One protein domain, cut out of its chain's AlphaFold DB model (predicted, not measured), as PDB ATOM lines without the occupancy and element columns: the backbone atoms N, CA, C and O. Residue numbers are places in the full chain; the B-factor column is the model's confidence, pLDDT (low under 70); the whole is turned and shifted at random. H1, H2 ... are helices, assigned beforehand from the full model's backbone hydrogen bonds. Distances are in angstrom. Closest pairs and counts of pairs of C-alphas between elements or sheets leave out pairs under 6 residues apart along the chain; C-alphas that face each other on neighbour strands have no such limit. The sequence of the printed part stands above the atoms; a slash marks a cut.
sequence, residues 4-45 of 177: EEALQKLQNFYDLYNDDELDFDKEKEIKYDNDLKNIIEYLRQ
ATOM      1  N   GLU A   4      55.143 -20.646 -19.154       87.56
ATOM      2  CA  GLU A   4      55.480 -19.324 -19.699       87.56
ATOM      3  C   GLU A   4      54.377 -18.804 -20.632       87.56
ATOM      4  O   GLU A   4      53.874 -17.701 -20.440       87.56
ATOM      5  N   GLU A   5      53.900 -19.637 -21.559       89.12
ATOM      6  CA  GLU A   5      52.752 -19.336 -22.422       89.12
ATOM      7  C   GLU A   5      51.486 -19.043 -21.607       89.12
ATOM      8  O   GLU A   5      50.728 -18.133 -21.942       89.12
ATOM      9  N   ALA A   6      51.239 -19.810 -20.542       89.81
ATOM     10  CA  ALA A   6      50.086 -19.610 -19.668       89.81
ATOM     11  C   ALA A   6      50.156 -18.263 -18.930       89.81
ATOM     12  O   ALA A   6      49.158 -17.544 -18.873       89.81
ATOM     13  N   LEU A   7      51.333 -17.901 -18.408       90.88
ATOM     14  CA  LEU A   7      51.566 -16.608 -17.761       90.88
ATOM     15  C   LEU A   7      51.455 -15.449 -18.753       90.88
ATOM     16  O   LEU A   7      50.812 -14.453 -18.438       90.88
ATOM     17  N   GLN A   8      51.999 -15.593 -19.963       92.12
ATOM     18  CA  GLN A   8      51.878 -14.575 -21.005       92.12
ATOM     19  C   GLN A   8      50.417 -14.355 -21.404       92.12
ATOM     20  O   GLN A   8      49.972 -13.219 -21.533       92.12
ATOM     21  N   LYS A   9      49.640 -15.433 -21.562       90.56
ATOM     22  CA  LYS A   9      48.203 -15.316 -21.829       90.56
ATOM     23  C   LYS A   9      47.474 -14.627 -20.680       90.56
ATOM     24  O   LYS A   9      46.648 -13.762 -20.945       90.56
ATOM     25  N   LEU A  10      47.791 -14.969 -19.429       90.81
ATOM     26  CA  LEU A  10      47.212 -14.312 -18.255       90.81
ATOM     27  C   LEU A  10      47.549 -12.812 -18.210       90.81
ATOM     28  O   LEU A  10      46.676 -12.008 -17.898       90.81
ATOM     29  N   GLN A  11      48.784 -12.435 -18.551       88.69
ATOM     30  CA  GLN A  11      49.189 -11.033 -18.640       88.69
ATOM     31  C   GLN A  11      48.406 -10.303 -19.734       88.69
ATOM     32  O   GLN A  11      47.830  -9.256 -19.469       88.69
ATOM     33  N   ASN A  12      48.293 -10.898 -20.925       87.50
ATOM     34  CA  ASN A  12      47.506 -10.317 -22.012       87.50
ATOM     35  C   ASN A  12      46.042 -10.105 -21.588       87.50
ATOM     36  O   ASN A  12      45.457  -9.079 -21.912       87.50
ATOM     37  N   PHE A  13      45.457 -11.051 -20.842       83.62
ATOM     38  CA  PHE A  13      44.117 -10.908 -20.265       83.62
ATOM     39  C   PHE A  13      44.007  -9.721 -19.308       83.62
ATOM     40  O   PHE A  13      43.033  -8.976 -19.372       83.62
ATOM     41  N   TYR A  14      44.989  -9.555 -18.420       82.44
ATOM     42  CA  TYR A  14      45.036  -8.414 -17.514       82.44
ATOM     43  C   TYR A  14      45.107  -7.095 -18.291       82.44
ATOM     44  O   TYR A  14      44.369  -6.166 -17.975       82.44
ATOM     45  N   ASP A  15      45.939  -7.022 -19.327       83.44
ATOM     46  CA  ASP A  15      46.093  -5.813 -20.138       83.44
ATOM     47  C   ASP A  15      44.798  -5.482 -20.903       83.44
ATOM     48  O   ASP A  15      44.345  -4.342 -20.865       83.44
ATOM     49  N   LEU A  16      44.148  -6.490 -21.501       79.25
ATOM     50  CA  LEU A  16      42.837  -6.372 -22.160       79.25
ATOM     51  C   LEU A  16      41.737  -5.884 -21.204       79.25
ATOM     52  O   LEU A  16      40.885  -5.102 -21.600       79.25
ATOM     53  N   TYR A  17      41.720  -6.345 -19.953       72.31
ATOM     54  CA  TYR A  17      40.690  -5.935 -18.989       72.31
ATOM     55  C   TYR A  17      40.850  -4.479 -18.520       72.31
ATOM     56  O   TYR A  17      39.888  -3.873 -18.058       72.31
ATOM     57  N   ASN A  18      42.061  -3.926 -18.617       74.00
ATOM     58  CA  ASN A  18      42.367  -2.549 -18.229       74.00
ATOM     59  C   ASN A  18      42.311  -1.558 -19.405       74.00
ATOM     60  O   ASN A  18      42.655  -0.392 -19.226       74.00
ATOM     61  N   ASP A  19      41.931  -2.014 -20.598       76.19
ATOM     62  CA  ASP A  19      41.762  -1.162 -21.770       76.19
ATOM     63  C   ASP A  19      40.311  -0.646 -21.828       76.19
ATOM     64  O   ASP A  19      39.357  -1.396 -22.054       76.19
ATOM     65  N   ASP A  20      40.163   0.658 -21.577       61.94
ATOM     66  CA  ASP A  20      38.889   1.378 -21.453       61.94
ATOM     67  C   ASP A  20      38.090   1.459 -22.778       61.94
ATOM     68  O   ASP A  20      36.952   1.936 -22.779       61.94
ATOM     69  N   GLU A  21      38.651   1.009 -23.911       66.25
ATOM     70  CA  GLU A  21      38.025   1.074 -25.245       66.25
ATOM     71  C   GLU A  21      37.365  -0.244 -25.712       66.25
ATOM     72  O   GLU A  21      36.816  -0.309 -26.818       66.25
ATOM     73  N   LEU A  22      37.375  -1.310 -24.899       63.50
ATOM     74  CA  LEU A  22      36.856  -2.627 -25.300       63.50
ATOM     75  C   LEU A  22      35.344  -2.800 -25.101       63.50
ATOM     76  O   LEU A  22      34.845  -2.973 -23.991       63.50
ATOM     77  N   ASP A  23      34.626  -2.883 -26.222       65.31
ATOM     78  CA  ASP A  23      33.217  -3.286 -26.272       65.31
ATOM     79  C   ASP A  23      33.116  -4.820 -26.441       65.31
ATOM     80  O   ASP A  23      33.347  -5.378 -27.524       65.31
ATOM     81  N   PHE A  24      32.853  -5.539 -25.344       61.91
ATOM     82  CA  PHE A  24      32.727  -7.000 -25.357       61.91
ATOM     83  C   PHE A  24      31.335  -7.428 -25.841       61.91
ATOM     84  O   PHE A  24      30.330  -7.249 -25.157       61.91
ATOM     85  N   ASP A  25      31.276  -8.086 -27.000       69.50
ATOM     86  CA  ASP A  25      30.109  -8.889 -27.378       69.50
ATOM     87  C   ASP A  25      30.053 -10.172 -26.519       69.50
ATOM     88  O   ASP A  25      31.084 -10.800 -26.253       69.50
ATOM     89  N   LYS A  26      28.851 -10.595 -26.110       64.25
ATOM     90  CA  LYS A  26      28.607 -11.693 -25.151       64.25
ATOM     91  C   LYS A  26      29.249 -13.023 -25.552       64.25
ATOM     92  O   LYS A  26      29.661 -13.796 -24.690       64.25
ATOM     93  N   GLU A  27      29.339 -13.320 -26.848       69.00
ATOM     94  CA  GLU A  27      30.000 -14.546 -27.322       69.00
ATOM     95  C   GLU A  27      31.516 -14.521 -27.088       69.00
ATOM     96  O   GLU A  27      32.115 -15.552 -26.767       69.00
ATOM     97  N   LYS A  28      32.145 -13.344 -27.201       70.19
ATOM     98  CA  LYS A  28      33.568 -13.174 -26.894       70.19
ATOM     99  C   LYS A  28      33.807 -13.308 -25.393       70.19
ATOM    100  O   LYS A  28      34.738 -14.003 -25.003       70.19
ATOM    101  N   GLU A  29      32.935 -12.731 -24.568       71.75
ATOM    102  CA  GLU A  29      32.989 -12.807 -23.099       71.75
ATOM    103  C   GLU A  29      32.992 -14.261 -22.585       71.75
ATOM    104  O   GLU A  29      33.875 -14.647 -21.822       71.75
ATOM    105  N   ILE A  30      32.093 -15.119 -23.088       76.62
ATOM    106  CA  ILE A  30      32.031 -16.543 -22.696       76.62
ATOM    107  C   ILE A  30      33.317 -17.293 -23.066       76.62
ATOM    108  O   ILE A  30      33.804 -18.131 -22.299       76.62
ATOM    109  N   LYS A  31      33.867 -17.025 -24.254       80.81
ATOM    110  CA  LYS A  31      35.123 -17.642 -24.691       80.81
ATOM    111  C   LYS A  31      36.280 -17.215 -23.784       80.81
ATOM    112  O   LYS A  31      37.044 -18.070 -23.341       80.81
ATOM    113  N   TYR A  32      36.367 -15.924 -23.474       78.81
ATOM    114  CA  TYR A  32      37.389 -15.362 -22.596       78.81
ATOM    115  C   TYR A  32      37.327 -15.935 -21.177       78.81
ATOM    116  O   TYR A  32      38.360 -16.326 -20.638       78.81
ATOM    117  N   ASP A  33      36.131 -16.077 -20.610       82.56
ATOM    118  CA  ASP A  33      35.928 -16.686 -19.293       82.56
ATOM    119  C   ASP A  33      36.411 -18.139 -19.232       82.56
ATOM    120  O   ASP A  33      37.027 -18.566 -18.250       82.56
ATOM    121  N   ASN A  34      36.134 -18.918 -20.280       86.56
ATOM    122  CA  ASN A  34      36.585 -20.305 -20.360       86.56
ATOM    123  C   ASN A  34      38.108 -20.388 -20.518       86.56
ATOM    124  O   ASN A  34      38.750 -21.181 -19.829       86.56
ATOM    125  N   ASP A  35      38.694 -19.548 -21.371       86.38
ATOM    126  CA  ASP A  35      40.142 -19.489 -21.569       86.38
ATOM    127  C   ASP A  35      40.870 -19.079 -20.276       86.38
ATOM    128  O   ASP A  35      41.853 -19.720 -19.895       86.38
ATOM    129  N   LEU A  36      40.354 -18.086 -19.542       88.81
ATOM    130  CA  LEU A  36      40.909 -17.654 -18.258       88.81
ATOM    131  C   LEU A  36      40.817 -18.754 -17.191       88.81
ATOM    132  O   LEU A  36      41.798 -19.012 -16.491       88.81
ATOM    133  N   LYS A  37      39.667 -19.435 -17.077       90.62
ATOM    134  CA  LYS A  37      39.507 -20.577 -16.159       90.62
ATOM    135  C   LYS A  37      40.522 -21.672 -16.462       90.62
ATOM    136  O   LYS A  37      41.211 -22.107 -15.544       90.62
ATOM    137  N   ASN A  38      40.678 -22.041 -17.732       90.88
ATOM    138  CA  ASN A  38      41.646 -23.049 -18.161       90.88
ATOM    139  C   ASN A  38      43.088 -22.652 -17.804       90.88
ATOM    140  O   ASN A  38      43.862 -23.481 -17.325       90.88
ATOM    141  N   ILE A  39      43.457 -21.379 -17.998       91.81
ATOM    142  CA  ILE A  39      44.783 -20.860 -17.633       91.81
ATOM    143  C   ILE A  39      45.003 -20.940 -16.118       91.81
ATOM    144  O   ILE A  39      46.037 -21.440 -15.679       91.81
ATOM    145  N   ILE A  40      44.039 -20.486 -15.312       90.50
ATOM    146  CA  ILE A  40      44.137 -20.523 -13.845       90.50
ATOM    147  C   ILE A  40      44.204 -21.966 -13.337       90.50
ATOM    148  O   ILE A  40      45.016 -22.266 -12.461       90.50
ATOM    149  N   GLU A  41      43.371 -22.862 -13.865       92.38
ATOM    150  CA  GLU A  41      43.379 -24.282 -13.501       92.38
ATOM    151  C   GLU A  41      44.721 -24.940 -13.809       92.38
ATOM    152  O   GLU A  41      45.239 -25.676 -12.967       92.38
ATOM    153  N   TYR A  42      45.314 -24.629 -14.962       89.75
ATOM    154  CA  TYR A  42      46.648 -25.099 -15.322       89.75
ATOM    155  C   TYR A  42      47.729 -24.524 -14.390       89.75
ATOM    156  O   TYR A  42      48.530 -25.276 -13.840       89.75
ATOM    157  N   LEU A  43      47.730 -23.209 -14.137       90.12
ATOM    158  CA  LEU A  43      48.724 -22.558 -13.273       90.12
ATOM    159  C   LEU A  43      48.648 -23.011 -11.806       90.12
ATOM    160  O   LEU A  43      49.663 -22.966 -11.110       90.12
ATOM    161  N   ARG A  44      47.473 -23.461 -11.343       90.69
ATOM    162  CA  ARG A  44      47.275 -24.041 -10.004       90.69
ATOM    163  C   ARG A  44      47.895 -25.423  -9.834       90.69
ATOM    164  O   ARG A  44      48.127 -25.820  -8.692       90.69
ATOM    165  N   GLN A  45      48.130 -26.161 -10.919       87.31
ATOM    166  CA  GLN A  45      48.796 -27.455 -10.819       87.31
ATOM    167  C   GLN A  45      50.233 -27.264 -10.309       87.31
ATOM    168  O   GLN A  45      50.860 -26.240 -10.615       87.31
TER     169      GLN A  45
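Overview. This is residues 4 to 45 of the 177 residues of an uncharacterized protein of Tissierellia bacterium KA00581 (UniProt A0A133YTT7). Two helices make a hairpin that is closed at one end and splayed at the other: H1 meets the later part of H2, residues 36 to 43, near the ends of the printed part, and the two spread apart toward the loop that joins them. At the splayed end, residues 14 to 23, of which 14 to 17 belong to H1, and residues 25 to 31, of which 26 to 31 belong to H2, stand free. The printed part has 42 residues, with two named helices, H1 then H2, and no named strand; the class is all helix. It is only just loose, close to compact, with a radius of gyration of the C-alphas of 11.0 A, and elongated, spanning 32 by 18 by 12 A.

Arrangement. H1, residues 4 to 17, and H2, residues 26 to 44, form a helical hairpin. They touch, and their closest C-alphas are those of Ala 6 and Ile 39, 5.8 A apart. H2 touches H1 with residues 36 to 43 alone. The helices run opposite ways at a steep tilt of 39 degrees, with their centres 11.0 A apart. In both H1 and H2 every O i to N i+4 pair is within hydrogen-bond range.

Along the chain. H1 begins at C-alpha 4, (55.480, -19.324, -19.699), and ends at C-alpha 17, (40.690, -5.935, -18.989); its first and last C-alphas are 20.0 A apart. A short link of 8 residues leads to H2, the longest helix with 19 residues and 27.0 A from first to last C-alpha. H2 ends at C-alpha 44, (47.275, -24.041, -10.004).

Size, cuts and confidence. The two C-alphas farthest apart, those of Glu 21 and Gln 45, are 33.7 A apart, while those of the first and last printed residues, Glu 4 and Gln 45, are 13.8 A apart. Residues 14 to 23, of which 14 to 17 belong to H1, and residues 25 to 31, of which 26 to 31 belong to H2, stand free. The printed part has no cut. The mean pLDDT of the printed part is 81.3, and residues 20 to 27 are under 70.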